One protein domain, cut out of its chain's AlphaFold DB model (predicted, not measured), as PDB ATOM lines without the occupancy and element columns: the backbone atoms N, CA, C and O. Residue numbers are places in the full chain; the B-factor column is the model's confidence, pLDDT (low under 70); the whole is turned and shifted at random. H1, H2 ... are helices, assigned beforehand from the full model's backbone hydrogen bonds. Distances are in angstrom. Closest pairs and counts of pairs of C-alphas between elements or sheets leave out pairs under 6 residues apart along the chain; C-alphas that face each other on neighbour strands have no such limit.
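Overview. This is residues 5 to 106 and 124 to 161 of the 336 residues of an uncharacterized protein of Wuchereria bancrofti (UniProt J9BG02). Four long helices, H1 to H4, run to and fro roughly along one axis, with H3 in the middle, H1 and H2 packed on it, and H4 packed on it from another side. Short H5 packs on the first residues of H3 at a steep tilt, and short H6 packs on H4 near residues 80 to 81. The printed part has 140 residues with six named helices, H1 to H6 in chain order, and no named strand: all helix. It is compact, with a radius of gyration of the C-alphas of 14.5 A and spans of 41 by 33 by 29 A.

Arrangement. H1, residues 5 to 25, and H2, residues 29 to 47, form a hairpin; its closest C-alphas, Cys 23 and Leu 32, are 6.2 A apart. H3, residues 55 to 76, is the hub; with H1 and H2 it makes an up-and-down bundle, each helix running against the one before. H3 touches H2 at a shallow tilt of 22 degrees, opposite ways, closest at the C-alphas of Ala 46 and Arg 58, 5.0 A. H3 touches H1 the same way, closest at the C-alphas of Leu 16 and Leu 64, 6.3 A. H4, residues 79 to 95, touches H3 at 30 degrees, a shallow tilt, with the C-alphas of Ser 73 and Cys 82 closest at 5.1 A. H5, residues 124 to 133, touches H3 at a steep tilt of 58 degrees, closest at the C-alphas of Asp 55 and Glu 124, 5.6 A. H6, residues 141 to 150, touches H4, closest at the C-alphas of Leu 81 and Met 147, 6.0 A. H1 and H4 are apart. Every O i to N i+4 pair is within hydrogen-bond range in H2, H4, H5 and H6; H1 has 15 of 17 and H3 17 of 18.

Along the chain. H1 begins at C-alpha 5 (55.728, 50.736, -46.610) and is 30.5 A long; H2 is 27.5 A, H3 31.4 A and H4 23.9 A. H6 ends at C-alpha 150 (18.884, 33.440, -41.440).

Size, cuts and confidence. The C-alphas of Glu 6 and Gly 152, the two farthest apart, are 41.8 A apart. Residues 107 to 123 are not printed, and C-alphas 106 and 124 are 19.7 A apart across this cut. Of the links printed whole, none is long. The pLDDT is under 70 at residues 5 to 6 and 103 to 106.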
ATOM      1  N   ASP A   5      56.098  52.156 -46.696       56.12
ATOM      2  CA  ASP A   5      55.728  50.736 -46.610       56.12
ATOM      3  C   ASP A   5      55.777  50.132 -45.200       56.12
ATOM      4  O   ASP A   5      54.907  49.331 -44.849       56.12
ATOM      5  N   GLU A   6      56.751  50.497 -44.352       61.50
ATOM      6  CA  GLU A   6      56.807  49.933 -42.990       61.50
ATOM      7  C   GLU A   6      55.623  50.425 -42.151       61.50
ATOM      8  O   GLU A   6      54.996  49.642 -41.433       61.50
ATOM      9  N   THR A   7      55.258  51.697 -42.327       77.00
ATOM     10  CA  THR A   7      54.124  52.317 -41.637       77.00
ATOM     11  C   THR A   7      52.775  51.786 -42.118       77.00
ATOM     12  O   THR A   7      51.835  51.687 -41.332       77.00
ATOM     13  N   GLN A   8      52.658  51.378 -43.387       82.00
ATOM     14  CA  GLN A   8      51.395  50.892 -43.947       82.00
ATOM     15  C   GLN A   8      50.874  49.648 -43.221       82.00
ATOM     16  O   GLN A   8      49.683  49.560 -42.915       82.00
ATOM     17  N   ARG A   9      51.756  48.690 -42.923       83.00
ATOM     18  CA  ARG A   9      51.383  47.471 -42.195       83.00
ATOM     19  C   ARG A   9      50.925  47.784 -40.772       83.00
ATOM     20  O   ARG A   9      49.886  47.285 -40.355       83.00
ATOM     21  N   GLU A  10      51.646  48.658 -40.072       87.19
ATOM     22  CA  GLU A  10      51.271  49.108 -38.727       87.19
ATOM     23  C   GLU A  10      49.896  49.789 -38.726       87.19
ATOM     24  O   GLU A  10      49.080  49.546 -37.837       87.19
ATOM     25  N   HIS A  11      49.598  50.595 -39.750       90.38
ATOM     26  CA  HIS A  11      48.285  51.213 -39.910       90.38
ATOM     27  C   HIS A  11      47.177  50.182 -40.140       90.38
ATOM     28  O   HIS A  11      46.118  50.289 -39.524       90.38
ATOM     29  N   MET A  12      47.406  49.170 -40.981       91.19
ATOM     30  CA  MET A  12      46.425  48.101 -41.200       91.19
ATOM     31  C   MET A  12      46.181  47.297 -39.920       91.19
ATOM     32  O   MET A  12      45.031  47.076 -39.545       91.19
ATOM     33  N   ASP A  13      47.235  46.930 -39.193       90.44
ATOM     34  CA  ASP A  13      47.102  46.215 -37.923       90.44
ATOM     35  C   ASP A  13      46.374  47.061 -36.863       90.44
ATOM     36  O   ASP A  13      45.515  46.547 -36.143       90.44
ATOM     37  N   ALA A  14      46.634  48.372 -36.807       93.50
ATOM     38  CA  ALA A  14      45.923  49.296 -35.924       93.50
ATOM     39  C   ALA A  14      44.427  49.404 -36.269       93.50
ATOM     40  O   ALA A  14      43.582  49.414 -35.365       93.50
ATOM     41  N   ILE A  15      44.081  49.444 -37.561       94.81
ATOM     42  CA  ILE A  15      42.688  49.426 -38.029       94.81
ATOM     43  C   ILE A  15      42.016  48.113 -37.617       94.81
ATOM     44  O   ILE A  15      40.952  48.148 -37.000       94.81
ATOM     45  N   LEU A  16      42.645  46.966 -37.890       94.00
ATOM     46  CA  LEU A  16      42.110  45.651 -37.527       94.00
ATOM     47  C   LEU A  16      41.888  45.534 -36.018       94.00
ATOM     48  O   LEU A  16      40.832  45.076 -35.584       94.00
ATOM     49  N   CYS A  17      42.868  45.972 -35.227       94.19
ATOM     50  CA  CYS A  17      42.792  45.982 -33.772       94.19
ATOM     51  C   CYS A  17      41.611  46.835 -33.296       94.19
ATOM     52  O   CYS A  17      40.801  46.377 -32.496       94.19
ATOM     53  N   THR A  18      41.444  48.034 -33.857       94.69
ATOM     54  CA  THR A  18      40.337  48.933 -33.506       94.69
ATOM     55  C   THR A  18      38.982  48.322 -33.868       94.69
ATOM     56  O   THR A  18      38.064  48.332 -33.052       94.69
ATOM     57  N   MET A  19      38.850  47.728 -35.058       94.50
ATOM     58  CA  MET A  19      37.628  47.021 -35.458       94.50
ATOM     59  C   MET A  19      37.318  45.849 -34.516       94.50
ATOM     60  O   MET A  19      36.161  45.645 -34.148       94.50
ATOM     61  N   ALA A  20      38.337  45.094 -34.095       92.31
ATOM     62  CA  ALA A  20      38.181  43.988 -33.158       92.31
ATOM     63  C   ALA A  20      37.783  44.461 -31.749       92.31
ATOM     64  O   ALA A  20      36.901  43.862 -31.135       92.31
ATOM     65  N   LEU A  21      38.377  45.550 -31.255       92.44
ATOM     66  CA  LEU A  21      38.015  46.149 -29.968       92.44
ATOM     67  C   LEU A  21      36.575  46.658 -29.982       92.44
ATOM     68  O   LEU A  21      35.811  46.315 -29.085       92.44
ATOM     69  N   LEU A  22      36.158  47.359 -31.042       91.62
ATOM     70  CA  LEU A  22      34.763  47.777 -31.210       91.62
ATOM     71  C   LEU A  22      33.813  46.572 -31.171       91.62
ATOM     72  O   LEU A  22      32.806  46.607 -30.465       91.62
ATOM     73  N   CYS A  23      34.160  45.473 -31.847       88.81
ATOM     74  CA  CYS A  23      33.380  44.235 -31.808       88.81
ATOM     75  C   CYS A  23      33.198  43.669 -30.392       88.81
ATOM     76  O   CYS A  23      32.118  43.178 -30.069       88.81
ATOM     77  N   ILE A  24      34.251  43.702 -29.571       89.00
ATOM     78  CA  ILE A  24      34.267  43.088 -28.236       89.00
ATOM     79  C   ILE A  24      33.630  44.004 -27.188       89.00
ATOM     80  O   ILE A  24      32.841  43.533 -26.372       89.00
ATOM     81  N   GLU A  25      33.974  45.290 -27.194       88.19
ATOM     82  CA  GLU A  25      33.569  46.246 -26.159       88.19
ATOM     83  C   GLU A  25      32.147  46.755 -26.370       88.19
ATOM     84  O   GLU A  25      31.362  46.832 -25.428       88.19
ATOM     85  N   VAL A  26      31.806  47.096 -27.614       84.88
ATOM     86  CA  VAL A  26      30.505  47.681 -27.940       84.88
ATOM     87  C   VAL A  26      29.464  46.578 -28.149       84.88
ATOM     88  O   VAL A  26      28.326  46.710 -27.705       84.88
ATOM     89  N   GLY A  27      29.854  45.464 -28.779       71.62
ATOM     90  CA  GLY A  27      29.180  44.163 -28.675       71.62
ATOM     91  C   GLY A  27      27.723  44.048 -29.146       71.62
ATOM     92  O   GLY A  27      27.151  42.964 -29.024       71.62
ATOM     93  N   PHE A  28      27.101  45.106 -29.677       81.69
ATOM     94  CA  PHE A  28      25.724  45.061 -30.174       81.69
ATOM     95  C   PHE A  28      25.651  44.803 -31.684       81.69
ATOM     96  O   PHE A  28      26.540  45.176 -32.454       81.69
ATOM     97  N   ASP A  29      24.563  44.153 -32.108       84.19
ATOM     98  CA  ASP A  29      24.413  43.613 -33.463       84.19
ATOM     99  C   ASP A  29      24.540  44.674 -34.558       84.19
ATOM    100  O   ASP A  29      25.210  44.437 -35.557       84.19
ATOM    101  N   GLU A  30      23.966  45.859 -34.366       85.81
ATOM    102  CA  GLU A  30      24.031  46.935 -35.356       85.81
ATOM    103  C   GLU A  30      25.469  47.427 -35.610       85.81
ATOM    104  O   GLU A  30      25.841  47.619 -36.766       85.81
ATOM    105  N   MET A  31      26.315  47.551 -34.582       88.75
ATOM    106  CA  MET A  31      27.716  47.948 -34.768       88.75
ATOM    107  C   MET A  31      28.502  46.876 -35.529       88.75
ATOM    108  O   MET A  31      29.263  47.215 -36.436       88.75
ATOM    109  N   LEU A  32      28.243  45.590 -35.261       89.38
ATOM    110  CA  LEU A  32      28.826  44.507 -36.055       89.38
ATOM    111  C   LEU A  32      28.446  44.655 -37.529       89.38
ATOM    112  O   LEU A  32      29.326  44.616 -38.387       89.38
ATOM    113  N   ILE A  33      27.165  44.888 -37.831       90.56
ATOM    114  CA  ILE A  33      26.688  45.094 -39.206       90.56
ATOM    115  C   ILE A  33      27.367  46.298 -39.870       90.56
ATOM    116  O   ILE A  33      27.766  46.196 -41.031       90.56
ATOM    117  N   GLN A  34      27.583  47.405 -39.149       91.50
ATOM    118  CA  GLN A  34      28.330  48.551 -39.687       91.50
ATOM    119  C   GLN A  34      29.799  48.212 -39.981       91.50
ATOM    120  O   GLN A  34      30.349  48.682 -40.975       91.50
ATOM    121  N   LEU A  35      30.438  47.367 -39.172       93.19
ATOM    122  CA  LEU A  35      31.811  46.926 -39.426       93.19
ATOM    123  C   LEU A  35      31.911  45.889 -40.561       93.19
ATOM    124  O   LEU A  35      32.895  45.893 -41.302       93.19
ATOM    125  N   PHE A  36      30.896  45.039 -40.762       93.50
ATOM    126  CA  PHE A  36      30.790  44.217 -41.977       93.50
ATOM    127  C   PHE A  36      30.659  45.105 -43.214       93.50
ATOM    128  O   PHE A  36      31.417  44.946 -44.166       93.50
ATOM    129  N   ARG A  37      29.764  46.096 -43.170       93.75
ATOM    130  CA  ARG A  37      29.589  47.088 -44.236       93.75
ATOM    131  C   ARG A  37      30.895  47.825 -44.547       93.75
ATOM    132  O   ARG A  37      31.250  47.963 -45.715       93.75
ATOM    133  N   LEU A  38      31.635  48.255 -43.521       94.31
ATOM    134  CA  LEU A  38      32.966  48.851 -43.677       94.31
ATOM    135  C   LEU A  38      33.928  47.890 -44.384       94.31
ATOM    136  O   LEU A  38      34.618  48.291 -45.313       94.31
ATOM    137  N   SER A  39      33.941  46.620 -43.984       94.69
ATOM    138  CA  SER A  39      34.819  45.600 -44.568       94.69
ATOM    139  C   SER A  39      34.531  45.358 -46.050       94.69
ATOM    140  O   SER A  39      35.461  45.285 -46.849       94.69
ATOM    141  N   PHE A  40      33.255  45.294 -46.438       94.12
ATOM    142  CA  PHE A  40      32.869  45.173 -47.844       94.12
ATOM    143  C   PHE A  40      33.209  46.428 -48.644       94.12
ATOM    144  O   PHE A  40      33.722  46.316 -49.751       94.12
ATOM    145  N   ALA A  41      33.019  47.620 -48.073       91.69
ATOM    146  CA  ALA A  41      33.442  48.859 -48.721       91.69
ATOM    147  C   ALA A  41      34.965  48.902 -48.939       91.69
ATOM    148  O   ALA A  41      35.414  49.273 -50.020       91.69
ATOM    149  N   LEU A  42      35.760  48.474 -47.950       92.31
ATOM    150  CA  LEU A  42      37.214  48.347 -48.076       92.31
ATOM    151  C   LEU A  42      37.606  47.355 -49.179       92.31
ATOM    152  O   LEU A  42      38.465  47.678 -49.998       92.31
ATOM    153  N   GLN A  43      36.955  46.188 -49.239       93.06
ATOM    154  CA  GLN A  43      37.189  45.195 -50.290       93.06
ATOM    155  C   GLN A  43      36.878  45.765 -51.682       93.06
ATOM    156  O   GLN A  43      37.694  45.635 -52.587       93.06
ATOM    157  N   SER A  44      35.736  46.438 -51.845       90.88
ATOM    158  CA  SER A  44      35.350  47.038 -53.126       90.88
ATOM    159  C   SER A  44      36.300  48.156 -53.553       90.88
ATOM    160  O   SER A  44      36.705  48.193 -54.710       90.88
ATOM    161  N   MET A  45      36.721  49.029 -52.631       89.19
ATOM    162  CA  MET A  45      37.692  50.089 -52.939       89.19
ATOM    163  C   MET A  45      39.064  49.534 -53.341       89.19
ATOM    164  O   MET A  45      39.756  50.158 -54.139       89.19
ATOM    165  N   ALA A  46      39.478  48.392 -52.784       88.31
ATOM    166  CA  ALA A  46      40.738  47.754 -53.154       88.31
ATOM    167  C   ALA A  46      40.710  47.191 -54.584       88.31
ATOM    168  O   ALA A  46      41.721  47.267 -55.281       88.31
ATOM    169  N   LEU A  47      39.553  46.697 -55.034       87.12
ATOM    170  CA  LEU A  47      39.345  46.213 -56.402       87.12
ATOM    171  C   LEU A  47      39.183  47.359 -57.407       87.12
ATOM    172  O   LEU A  47      39.546  47.237 -58.575       87.12
ATOM    173  N   GLU A  48      38.647  48.497 -56.972       85.12
ATOM    174  CA  GLU A  48      38.351  49.599 -57.874       85.12
ATOM    175  C   GLU A  48      39.634  50.299 -58.363       85.12
ATOM    176  O   GLU A  48      40.460  50.805 -57.596       85.12
ATOM    177  N   SER A  49      39.810  50.362 -59.684       74.50
ATOM    178  CA  SER A  49      40.978  50.981 -60.328       74.50
ATOM    179  C   SER A  49      41.010  52.513 -60.208       74.50
ATOM    180  O   SER A  49      42.014  53.148 -60.545       74.50
ATOM    181  N   SER A  50      39.918  53.131 -59.744       75.00
ATOM    182  CA  SER A  50      39.782  54.582 -59.572       75.00
ATOM    183  C   SER A  50      40.642  55.124 -58.426       75.00
ATOM    184  O   SER A  50      41.198  56.211 -58.555       75.00
ATOM    185  N   PHE A  51      40.835  54.348 -57.353       73.44
ATOM    186  CA  PHE A  51      41.580  54.772 -56.159       73.44
ATOM    187  C   PHE A  51      43.108  54.680 -56.295       73.44
ATOM    188  O   PHE A  51      43.818  55.135 -55.397       73.44
ATOM    189  N   ARG A  52      43.623  54.122 -57.404       76.69
ATOM    190  CA  ARG A  52      45.064  54.046 -57.735       76.69
ATOM    191  C   ARG A  52      45.937  53.544 -56.570       76.69
ATOM    192  O   ARG A  52      47.012  54.081 -56.317       76.69
ATOM    193  N   PHE A  53      45.468  52.532 -55.838       83.75
ATOM    194  CA  PHE A  53      46.285  51.859 -54.824       83.75
ATOM    195  C   PHE A  53      47.391  51.032 -55.482       83.75
ATOM    196  O   PHE A  53      47.147  50.426 -56.522       83.75
ATOM    197  N   ASN A  54      48.574  50.995 -54.860       85.94
ATOM    198  CA  ASN A  54      49.613  50.032 -55.226       85.94
ATOM    199  C   ASN A  54      49.188  48.606 -54.828       85.94
ATOM    200  O   ASN A  54      48.287  48.417 -53.998       85.94
ATOM    201  N   ASP A  55      49.851  47.609 -55.403       85.31
ATOM    202  CA  ASP A  55      49.496  46.203 -55.202       85.31
ATOM    203  C   ASP A  55      49.703  45.767 -53.748       85.31
ATOM    204  O   ASP A  55      48.787  45.191 -53.152       85.31
ATOM    205  N   ALA A  56      50.803  46.181 -53.106       84.81
ATOM    206  CA  ALA A  56      51.024  46.015 -51.667       84.81
ATOM    207  C   ALA A  56      49.820  46.449 -50.810       84.81
ATOM    208  O   ALA A  56      49.380  45.725 -49.910       84.81
ATOM    209  N   LYS A  57      49.250  47.632 -51.072       87.25
ATOM    210  CA  LYS A  57      48.111  48.171 -50.316       87.25
ATOM    211  C   LYS A  57      46.824  47.429 -50.619       87.25
ATOM    212  O   LYS A  57      46.050  47.188 -49.692       87.25
ATOM    213  N   ARG A  58      46.593  47.040 -51.873       88.69
ATOM    214  CA  ARG A  58      45.441  46.207 -52.255       88.69
ATOM    215  C   ARG A  58      45.474  44.885 -51.493       88.69
ATOM    216  O   ARG A  58      44.525  44.567 -50.774       88.69
ATOM    217  N   ILE A  59      46.603  44.181 -51.544       88.25
ATOM    218  CA  ILE A  59      46.845  42.932 -50.809       88.25
ATOM    219  C   ILE A  59      46.623  43.141 -49.305       88.25
ATOM    220  O   ILE A  59      45.907  42.363 -48.667       88.25
ATOM    221  N   ALA A  60      47.176  44.215 -48.733       89.31
ATOM    222  CA  ALA A  60      47.032  44.521 -47.315       89.31
ATOM    223  C   ALA A  60      45.565  44.755 -46.904       89.31
ATOM    224  O   ALA A  60      45.129  44.214 -45.886       89.31
ATOM    225  N   ILE A  61      44.778  45.477 -47.710       92.00
ATOM    226  CA  ILE A  61      43.342  45.689 -47.467       92.00
ATOM    227  C   ILE A  61      42.570  44.363 -47.557       92.00
ATOM    228  O   ILE A  61      41.758  44.060 -46.681       92.00
ATOM    229  N   HIS A  62      42.834  43.524 -48.561       92.00
ATOM    230  CA  HIS A  62      42.160  42.226 -48.684       92.00
ATOM    231  C   HIS A  62      42.508  41.261 -47.542       92.00
ATOM    232  O   HIS A  62      41.662  40.455 -47.132       92.00
ATOM    233  N   ASN A  63      43.730  41.334 -47.011       91.31
ATOM    234  CA  ASN A  63      44.141  40.586 -45.827       91.31
ATOM    235  C   ASN A  63      43.481  41.124 -44.556       91.31
ATOM    236  O   ASN A  63      42.982  40.329 -43.761       91.31
ATOM    237  N   LEU A  64      43.412  42.447 -44.389       94.00
ATOM    238  CA  LEU A  64      42.686  43.101 -43.298       94.00
ATOM    239  C   LEU A  64      41.227  42.625 -43.248       94.00
ATOM    240  O   LEU A  64      40.770  42.139 -42.212       94.00
ATOM    241  N   VAL A  65      40.521  42.701 -44.382       94.88
ATOM    242  CA  VAL A  65      39.121  42.269 -44.515       94.88
ATOM    243  C   VAL A  65      38.964  40.799 -44.134       94.88
ATOM    244  O   VAL A  65      38.085  40.456 -43.345       94.88
ATOM    245  N   ALA A  66      39.838  39.921 -44.624       93.69
ATOM    246  CA  ALA A  66      39.743  38.501 -44.307       93.69
ATOM    247  C   ALA A  66      40.059  38.181 -42.844       93.69
ATOM    248  O   ALA A  66      39.372  37.352 -42.246       93.69
ATOM    249  N   LYS A  67      41.069  38.838 -42.254       93.19
ATOM    250  CA  LYS A  67      41.389  38.700 -40.826       93.19
ATOM    251  C   LYS A  67      40.186  39.134 -39.984       93.19
ATOM    252  O   LYS A  67      39.777  38.393 -39.088       93.19
ATOM    253  N   TYR A  68      39.576  40.272 -40.320       94.88
ATOM    254  CA  TYR A  68      38.390  40.777 -39.636       94.88
ATOM    255  C   TYR A  68      37.186  39.835 -39.769       94.88
ATOM    256  O   TYR A  68      36.592  39.478 -38.758       94.88
ATOM    257  N   LEU A  69      36.843  39.381 -40.979       94.12
ATOM    258  CA  LEU A  69      35.699  38.485 -41.203       94.12
ATOM    259  C   LEU A  69      35.894  37.115 -40.538       94.12
ATOM    260  O   LEU A  69      34.952  36.538 -39.988       94.12
ATOM    261  N   ASN A  70      37.127  36.602 -40.517       93.38
ATOM    262  CA  ASN A  70      37.457  35.385 -39.779       93.38
ATOM    263  C   ASN A  70      37.268  35.571 -38.270       93.38
ATOM    264  O   ASN A  70      36.650  34.728 -37.622       93.38
ATOM    265  N   PHE A  71      37.729  36.691 -37.721       93.00
ATOM    266  CA  PHE A  71      37.525  37.030 -36.318       93.00
ATOM    267  C   PHE A  71      36.036  37.219 -35.971       93.00
ATOM    268  O   PHE A  71      35.529  36.595 -35.035       93.00
ATOM    269  N   SER A  72      35.309  38.025 -36.745       92.25
ATOM    270  CA  SER A  72      33.909  38.357 -36.470       92.25
ATOM    271  C   SER A  72      32.989  37.143 -36.609       92.25
ATOM    272  O   SER A  72      32.075  36.983 -35.800       92.25
ATOM    273  N   SER A  73      33.259  36.230 -37.549       92.25
ATOM    274  CA  SER A  73      32.485  34.987 -37.676       92.25
ATOM    275  C   SER A  73      32.548  34.135 -36.402       92.25
ATOM    276  O   SER A  73      31.516  33.675 -35.904       92.25
ATOM    277  N   GLN A  74      33.741  34.006 -35.810       91.06
ATOM    278  CA  GLN A  74      33.949  33.286 -34.553       91.06
ATOM    279  C   GLN A  74      33.274  33.994 -33.377       91.06
ATOM    280  O   GLN A  74      32.683  33.326 -32.528       91.06
ATOM    281  N   LEU A  75      33.319  35.331 -33.347       90.19
ATOM    282  CA  LEU A  75      32.687  36.135 -32.303       90.19
ATOM    283  C   LEU A  75      31.157  36.010 -32.323       90.19
ATOM    284  O   LEU A  75      30.532  35.853 -31.277       90.19
ATOM    285  N   MET A  76      30.548  36.041 -33.510       87.81
ATOM    286  CA  MET A  76      29.096  35.924 -33.673       87.81
ATOM    287  C   MET A  76      28.576  34.510 -33.412       87.81
ATOM    288  O   MET A  76      27.383  34.338 -33.163       87.81
ATOM    289  N   ALA A  77      29.451  33.503 -33.490       87.56
ATOM    290  CA  ALA A  77      29.118  32.091 -33.332       87.56
ATOM    291  C   ALA A  77      27.996  31.609 -34.277       87.56
ATOM    292  O   ALA A  77      27.217  30.725 -33.918       87.56
ATOM    293  N   ILE A  78      27.925  32.172 -35.490       89.81
ATOM    294  CA  ILE A  78      26.970  31.779 -36.534       89.81
ATOM    295  C   ILE A  78      27.594  30.642 -37.359       89.81
ATOM    296  O   ILE A  78      28.553  30.893 -38.089       89.81
ATOM    297  N   PRO A  79      27.085  29.395 -37.286       91.50
ATOM    298  CA  PRO A  79      27.761  28.248 -37.895       91.50
ATOM    299  C   PRO A  79      27.916  28.341 -39.415       91.50
ATOM    300  O   PRO A  79      28.978  27.996 -39.929       91.50
ATOM    301  N   SER A  80      26.893  28.825 -40.125       93.06
ATOM    302  CA  SER A  80      26.929  29.012 -41.582       93.06
ATOM    303  C   SER A  80      28.000  30.024 -41.988       93.06
ATOM    304  O   SER A  80      28.835  29.729 -42.840       93.06
ATOM    305  N   LEU A  81      28.047  31.169 -41.301       93.12
ATOM    306  CA  LEU A  81      29.047  32.210 -41.529       93.12
ATOM    307  C   LEU A  81      30.465  31.698 -41.256       93.12
ATOM    308  O   LEU A  81      31.353  31.891 -42.081       93.12
ATOM    309  N   CYS A  82      30.677  30.992 -40.141       93.50
ATOM    310  CA  CYS A  82      31.968  30.373 -39.836       93.50
ATOM    311  C   CYS A  82      32.417  29.416 -40.948       93.50
ATOM    312  O   CYS A  82      33.578  29.446 -41.346       93.50
ATOM    313  N   GLN A  83      31.509  28.579 -41.462       93.75
ATOM    314  CA  GLN A  83      31.817  27.634 -42.538       93.75
ATOM    315  C   GLN A  83      32.192  28.350 -43.837       93.75
ATOM    316  O   GLN A  83      33.204  28.006 -44.446       93.75
ATOM    317  N   HIS A  84      31.415  29.358 -44.237       94.44
ATOM    318  CA  HIS A  84      31.692  30.153 -45.432       94.44
ATOM    319  C   HIS A  84      33.045  30.871 -45.331       94.44
ATOM    320  O   HIS A  84      33.884  30.756 -46.225       94.44
ATOM    321  N   VAL A  85      33.320  31.531 -44.203       93.75
ATOM    322  CA  VAL A  85      34.586  32.245 -44.011       93.75
ATOM    323  C   VAL A  85      35.776  31.285 -43.983       93.75
ATOM    324  O   VAL A  85      36.786  31.536 -44.641       93.75
ATOM    325  N   GLN A  86      35.663  30.146 -43.296       92.69
ATOM    326  CA  GLN A  86      36.708  29.118 -43.300       92.69
ATOM    327  C   GLN A  86      36.952  28.534 -44.694       92.69
ATOM    328  O   GLN A  86      38.097  28.236 -45.037       92.69
ATOM    329  N   GLN A  87      35.902  28.389 -45.503       92.25
ATOM    330  CA  GLN A  87      36.026  27.938 -46.882       92.25
ATOM    331  C   GLN A  87      36.846  28.932 -47.711       92.25
ATOM    332  O   GLN A  87      37.791  28.507 -48.371       92.25
ATOM    333  N   ILE A  88      36.558  30.233 -47.629       91.31
ATOM    334  CA  ILE A  88      37.316  31.272 -48.346       91.31
ATOM    335  C   ILE A  88      38.766  31.327 -47.862       91.31
ATOM    336  O   ILE A  88      39.692  31.335 -48.671       91.31
ATOM    337  N   VAL A  89      38.997  31.278 -46.547       89.81
ATOM    338  CA  VAL A  89      40.352  31.225 -45.969       89.81
ATOM    339  C   VAL A  89      41.125  30.005 -46.489       89.81
ATOM    340  O   VAL A  89      42.306  30.106 -46.823       89.81
ATOM    341  N   LYS A  90      40.460  28.853 -46.621       87.06
ATOM    342  CA  LYS A  90      41.053  27.645 -47.200       87.06
ATOM    343  C   LYS A  90      41.339  27.800 -48.697       87.06
ATOM    344  O   LYS A  90      42.397  27.359 -49.137       87.06
ATOM    345  N   GLN A  91      40.444  28.421 -49.473       86.88
ATOM    346  CA  GLN A  91      40.702  28.714 -50.889       86.88
ATOM    347  C   GLN A  91      41.902  29.653 -51.047       86.88
ATOM    348  O   GLN A  91      42.784  29.369 -51.852       86.88
ATOM    349  N   ARG A  92      42.019  30.685 -50.201       87.75
ATOM    350  CA  ARG A  92      43.191  31.572 -50.171       87.75
ATOM    351  C   ARG A  92      44.490  30.827 -49.875       87.75
ATOM    352  O   ARG A  92      45.496  31.075 -50.521       87.75
ATOM    353  N   ALA A  93      44.473  29.878 -48.942       83.44
ATOM    354  CA  ALA A  93      45.665  29.093 -48.618       83.44
ATOM    355  C   ALA A  93      46.064  28.078 -49.710       83.44
ATOM    356  O   ALA A  93      47.236  27.721 -49.798       83.44
ATOM    357  N   LEU A  94      45.102  27.572 -50.494       80.25
ATOM    358  CA  LEU A  94      45.333  26.510 -51.484       80.25
ATOM    359  C   LEU A  94      45.532  27.018 -52.914       80.25
ATOM    360  O   LEU A  94      46.243  26.374 -53.681       80.25
ATOM    361  N   ARG A  95      44.838  28.096 -53.291       74.38
ATOM    362  CA  ARG A  95      44.723  28.560 -54.681       74.38
ATOM    363  C   ARG A  95      45.222  29.984 -54.887       74.38
ATOM    364  O   ARG A  95      45.605  30.301 -56.005       74.38
ATOM    365  N   ALA A  96      45.223  30.818 -53.846       77.88
ATOM    366  CA  ALA A  96      45.697  32.192 -53.968       77.88
ATOM    367  C   ALA A  96      47.217  32.298 -53.788       77.88
ATOM    368  O   ALA A  96      47.897  31.359 -53.364       77.88
ATOM    369  N   HIS A  97      47.741  33.483 -54.099       80.88
ATOM    370  CA  HIS A  97      49.148  33.809 -53.904       80.88
ATOM    371  C   HIS A  97      49.540  33.728 -52.410       80.88
ATOM    372  O   HIS A  97      48.729  34.103 -51.556       80.88
ATOM    373  N   PRO A  98      50.771  33.306 -52.048       78.69
ATOM    374  CA  PRO A  98      51.211  33.205 -50.651       78.69
ATOM    375  C   PRO A  98      51.032  34.482 -49.818       78.69
ATOM    376  O   PRO A  98      50.801  34.393 -48.612       78.69
ATOM    377  N   LEU A  99      51.086  35.657 -50.454       81.31
ATOM    378  CA  LEU A  99      50.848  36.957 -49.812       81.31
ATOM    379  C   LEU A  99      49.401  37.149 -49.319       81.31
ATOM    380  O   LEU A  99      49.157  37.983 -48.453       81.31
ATOM    381  N   LEU A 100      48.445  36.365 -49.822       80.44
ATOM    382  CA  LEU A 100      47.027  36.398 -49.439       80.44
ATOM    383  C   LEU A 100      46.662  35.324 -48.405       80.44
ATOM    384  O   LEU A 100      45.507  35.214 -47.974       80.44
ATOM    385  N   ASN A 101      47.633  34.499 -48.008       80.44
ATOM    386  CA  ASN A 101      47.427  33.452 -47.026       80.44
ATOM    387  C   ASN A 101      47.502  34.026 -45.604       80.44
ATOM    388  O   ASN A 101      48.572  34.397 -45.119       80.44
ATOM    389  N   LEU A 102      46.370  33.998 -44.897       76.38
ATOM    390  CA  LEU A 102      46.253  34.495 -43.523       76.38
ATOM    391  C   LEU A 102      47.182  33.783 -42.524       76.38
ATOM    392  O   LEU A 102      47.482  34.340 -41.472       76.38
ATOM    393  N   PHE A 103      47.632  32.562 -42.824       67.31
ATOM    394  CA  PHE A 103      48.500  31.777 -41.941       67.31
ATOM    395  C   PHE A 103      49.997  31.924 -42.252       67.31
ATOM    396  O   PHE A 103      50.817  31.312 -41.565       67.31
ATOM    397  N   SER A 104      50.369  32.711 -43.268       59.91
ATOM    398  CA  SER A 104      51.768  32.879 -43.691       59.91
ATOM    399  C   SER A 104      52.637  33.526 -42.599       59.91
ATOM    400  O   SER A 104      53.766  33.094 -42.366       59.91
ATOM    401  N   GLU A 105      52.080  34.467 -41.823       52.19
ATOM    402  CA  GLU A 105      52.791  35.162 -40.731       52.19
ATOM    403  C   GLU A 105      53.314  34.202 -39.639       52.19
ATOM    404  O   GLU A 105      54.389  34.429 -39.079       52.19
ATOM    405  N   PHE A 106      52.628  33.078 -39.394       44.41
ATOM    406  CA  PHE A 106      52.995  32.095 -38.363       44.41
ATOM    407  C   PHE A 106      54.015  31.039 -38.821       44.41
ATOM    408  O   PHE A 106      54.528  30.292 -37.988       44.41
ATOM    409  N   GLU A 124      53.813  40.799 -56.110       77.38
ATOM    410  CA  GLU A 124      52.688  41.618 -55.652       77.38
ATOM    411  C   GLU A 124      51.684  41.849 -56.778       77.38
ATOM    412  O   GLU A 124      50.484  41.658 -56.563       77.38
ATOM    413  N   GLU A 125      52.163  42.154 -57.986       77.81
ATOM    414  CA  GLU A 125      51.327  42.297 -59.180       77.81
ATOM    415  C   GLU A 125      50.540  41.003 -59.444       77.81
ATOM    416  O   GLU A 125      49.316  41.019 -59.587       77.81
ATOM    417  N   GLN A 126      51.201  39.841 -59.383       78.12
ATOM    418  CA  GLN A 126      50.536  38.548 -59.565       78.12
ATOM    419  C   GLN A 126      49.494  38.255 -58.473       78.12
ATOM    420  O   GLN A 126      48.462  37.635 -58.746       78.12
ATOM    421  N   ALA A 127      49.737  38.684 -57.232       78.56
ATOM    422  CA  ALA A 127      48.775  38.538 -56.144       78.56
ATOM    423  C   ALA A 127      47.562  39.465 -56.310       78.56
ATOM    424  O   ALA A 127      46.440  39.045 -56.017       78.56
ATOM    425  N   ALA A 128      47.778  40.694 -56.780       78.06
ATOM    426  CA  ALA A 128      46.716  41.639 -57.095       78.06
ATOM    427  C   ALA A 128      45.856  41.146 -58.270       78.06
ATOM    428  O   ALA A 128      44.632  41.160 -58.164       78.06
ATOM    429  N   LEU A 129      46.470  40.592 -59.320       77.62
ATOM    430  CA  LEU A 129      45.752  39.969 -60.438       77.62
ATOM    431  C   LEU A 129      44.872  38.796 -59.979       77.62
ATOM    432  O   LEU A 129      43.704  38.712 -60.353       77.62
ATOM    433  N   CYS A 130      45.376  37.933 -59.088       79.44
ATOM    434  CA  CYS A 130      44.578  36.843 -58.514       79.44
ATOM    435  C   CYS A 130      43.306  37.336 -57.796       79.44
ATOM    436  O   CYS A 130      42.306  36.620 -57.782       79.44
ATOM    437  N   LEU A 131      43.334  38.530 -57.188       80.81
ATOM    438  CA  LEU A 131      42.170  39.126 -56.517       80.81
ATOM    439  C   LEU A 131      41.126  39.661 -57.501       80.81
ATOM    440  O   LEU A 131      39.946  39.685 -57.159       80.81
ATOM    441  N   GLU A 132      41.543  40.088 -58.692       78.69
ATOM    442  CA  GLU A 132      40.637  40.566 -59.741       78.69
ATOM    443  C   GLU A 132      40.002  39.405 -60.523       78.69
ATOM    444  O   GLU A 132      38.841  39.489 -60.922       78.69
ATOM    445  N   GLU A 133      40.737  38.307 -60.718       80.06
ATOM    446  CA  GLU A 133      40.306  37.185 -61.558       80.06
ATOM    447  C   GLU A 133      39.483  36.121 -60.812       80.06
ATOM    448  O   GLU A 133      38.553  35.546 -61.387       80.06
ATOM    449  N   ASP A 134      39.798  35.832 -59.543       81.38
ATOM    450  CA  ASP A 134      39.165  34.744 -58.792       81.38
ATOM    451  C   ASP A 134      38.175  35.266 -57.738       81.38
ATOM    452  O   ASP A 134      38.506  35.535 -56.583       81.38
ATOM    453  N   ALA A 135      36.894  35.330 -58.107       82.62
ATOM    454  CA  ALA A 135      35.830  35.702 -57.175       82.62
ATOM    455  C   ALA A 135      35.701  34.733 -55.978       82.62
ATOM    456  O   ALA A 135      35.149  35.107 -54.946       82.62
ATOM    457  N   THR A 136      36.226  33.501 -56.063       83.75
ATOM    458  CA  THR A 136      36.073  32.487 -55.001       83.75
ATOM    459  C   THR A 136      36.956  32.730 -53.777       83.75
ATOM    460  O   THR A 136      36.743  32.115 -52.726       83.75
ATOM    461  N   ILE A 137      37.942  33.627 -53.890       85.75
ATOM    462  CA  ILE A 137      38.804  34.045 -52.775       85.75
ATOM    463  C   ILE A 137      38.335  35.358 -52.126       85.75
ATOM    464  O   ILE A 137      38.901  35.785 -51.109       85.75
ATOM    465  N   LEU A 138      37.296  35.985 -52.676       90.00
ATOM    466  CA  LEU A 138      36.648  37.180 -52.146       90.00
ATOM    467  C   LEU A 138      35.417  36.813 -51.316       90.00
ATOM    468  O   LEU A 138      34.865  35.721 -51.432       90.00
ATOM    469  N   PHE A 139      35.002  37.734 -50.450       92.06
ATOM    470  CA  PHE A 139      33.760  37.585 -49.698       92.06
ATOM    471  C   PHE A 139      32.613  38.224 -50.463       92.06
ATOM    472  O   PHE A 139      32.702  39.405 -50.809       92.06
ATOM    473  N   ASP A 140      31.544  37.464 -50.674       92.50
ATOM    474  CA  ASP A 140      30.314  37.973 -51.266       92.50
ATOM    475  C   ASP A 140      29.416  38.583 -50.178       92.50
ATOM    476  O   ASP A 140      29.152  37.983 -49.129       92.50
ATOM    477  N   ILE A 141      28.970  39.814 -50.425       92.56
ATOM    478  CA  ILE A 141      28.057  40.528 -49.540       92.56
ATOM    479  C   ILE A 141      26.688  39.850 -49.482       92.56
ATOM    480  O   ILE A 141      26.068  39.856 -48.416       92.56
ATOM    481  N   ASP A 142      26.227  39.252 -50.580       92.44
ATOM    482  CA  ASP A 142      24.911  38.624 -50.665       92.44
ATOM    483  C   ASP A 142      24.878  37.312 -49.875       92.44
ATOM    484  O   ASP A 142      23.978  37.124 -49.050       92.44
ATOM    485  N   ASP A 143      25.915  36.480 -50.001       92.25
ATOM    486  CA  ASP A 143      26.082  35.261 -49.199       92.25
ATOM    487  C   ASP A 143      26.110  35.585 -47.696       92.25
ATOM    488  O   ASP A 143      25.405  34.976 -46.881       92.25
ATOM    489  N   VAL A 144      26.910  36.584 -47.299       93.00
ATOM    490  CA  VAL A 144      27.006  37.027 -45.899       93.00
ATOM    491  C   VAL A 144      25.688  37.628 -45.415       93.00
ATOM    492  O   VAL A 144      25.250  37.321 -44.304       93.00
ATOM    493  N   SER A 145      25.006  38.413 -46.246       91.81
ATOM    494  CA  SER A 145      23.676  38.962 -45.969       91.81
ATOM    495  C   SER A 145      22.654  37.859 -45.706       91.81
ATOM    496  O   SER A 145      21.926  37.925 -44.713       91.81
ATOM    497  N   GLU A 146      22.615  36.817 -46.536       92.75
ATOM    498  CA  GLU A 146      21.706  35.682 -46.369       92.75
ATOM    499  C   GLU A 146      21.977  34.925 -45.063       92.75
ATOM    500  O   GLU A 146      21.056  34.688 -44.275       92.75
ATOM    501  N   MET A 147      23.245  34.622 -44.773       92.75
ATOM    502  CA  MET A 147      23.631  33.922 -43.544       92.75
ATOM    503  C   MET A 147      23.285  34.720 -42.281       92.75
ATOM    504  O   MET A 147      22.862  34.139 -41.280       92.75
ATOM    505  N   LEU A 148      23.425  36.046 -42.321       91.06
ATOM    506  CA  LEU A 148      23.056  36.928 -41.215       91.06
ATOM    507  C   LEU A 148      21.531  37.039 -41.057       91.06
ATOM    508  O   LEU A 148      21.026  36.902 -39.936       91.06
ATOM    509  N   LYS A 149      20.780  37.184 -42.159       91.75
ATOM    510  CA  LYS A 149      19.303  37.188 -42.162       91.75
ATOM    511  C   LYS A 149      18.728  35.896 -41.593       91.75
ATOM    512  O   LYS A 149      17.798  35.950 -40.792       91.75
ATOM    513  N   ALA A 150      19.309  34.747 -41.942       89.75
ATOM    514  CA  ALA A 150      18.884  33.440 -41.440       89.75
ATOM    515  C   ALA A 150      18.973  33.326 -39.905       89.75
ATOM    516  O   ALA A 150      18.253  32.538 -39.296       89.75
ATOM    517  N   THR A 151      19.820  34.142 -39.269       87.62
ATOM    518  CA  THR A 151      19.953  34.216 -37.804       87.62
ATOM    519  C   THR A 151      19.103  35.303 -37.146       87.62
ATOM    520  O   THR A 151      19.163  35.472 -35.931       87.62
ATOM    521  N   GLY A 152      18.290  36.022 -37.927       84.88
ATOM    522  CA  GLY A 152      17.414  37.086 -37.440       84.88
ATOM    523  C   GLY A 152      18.104  38.436 -37.225       84.88
ATOM    524  O   GLY A 152      17.529  39.289 -36.551       84.88
ATOM    525  N   LYS A 153      19.312  38.651 -37.769       85.00
ATOM    526  CA  LYS A 153      19.990  39.956 -37.697       85.00
ATOM    527  C   LYS A 153      19.448  40.927 -38.743       85.00
ATOM    528  O   LYS A 153      19.167  40.539 -39.877       85.00
ATOM    529  N   ASP A 154      19.339  42.201 -38.367       85.94
ATOM    530  CA  ASP A 154      18.947  43.266 -39.290       85.94
ATOM    531  C   ASP A 154      20.138  43.685 -40.161       85.94
ATOM    532  O   ASP A 154      21.104  44.269 -39.677       85.94
ATOM    533  N   VAL A 155      20.065  43.387 -41.457       87.00
ATOM    534  CA  VAL A 155      21.118  43.700 -42.435       87.00
ATOM    535  C   VAL A 155      20.741  44.828 -43.396       87.00
ATOM    536  O   VAL A 155      21.415  45.003 -44.408       87.00
ATOM    537  N   LYS A 156      19.692  45.617 -43.112       84.44
ATOM    538  CA  LYS A 156      19.245  46.720 -43.996       84.44
ATOM    539  C   LYS A 156      20.373  47.665 -44.401       84.44
ATOM    540  O   LYS A 156      20.407  48.138 -45.529       84.44
ATOM    541  N   ASN A 157      21.304  47.914 -43.484       84.00
ATOM    542  CA  ASN A 157      22.407  48.842 -43.696       84.00
ATOM    543  C   ASN A 157      23.623  48.207 -44.387       84.00
ATOM    544  O   ASN A 157      24.527  48.938 -44.777       84.00
ATOM    545  N   LEU A 158      23.666  46.878 -44.542       85.62
ATOM    546  CA  LEU A 158      24.854  46.168 -45.019       85.62
ATOM    547  C   LEU A 158      25.210  46.542 -46.464       85.62
ATOM    548  O   LEU A 158      26.383  46.729 -46.770       85.62
ATOM    549  N   THR A 159      24.205  46.699 -47.326       84.12
ATOM    550  CA  THR A 159      24.372  47.015 -48.754       84.12
ATOM    551  C   THR A 159      24.390  48.515 -49.055       84.12
ATOM    552  O   THR A 159      24.630  48.915 -50.192       84.12
ATOM    553  N   VAL A 160      24.141  49.371 -48.061       82.44
ATOM    554  CA  VAL A 160      24.086  50.823 -48.269       82.44
ATOM    555  C   VAL A 160      25.507  51.348 -48.478       82.44
ATOM    556  O   VAL A 160      26.374  51.157 -47.632       82.44
ATOM    557  N   SER A 161      25.789  52.066 -49.560       76.81
ATOM    558  CA  SER A 161      27.123  52.656 -49.773       76.81
ATOM    559  C   SER A 161      27.411  53.789 -48.778       76.81
ATOM    560  O   SER A 161      26.495  54.465 -48.305       76.81
TER     561      SER A 161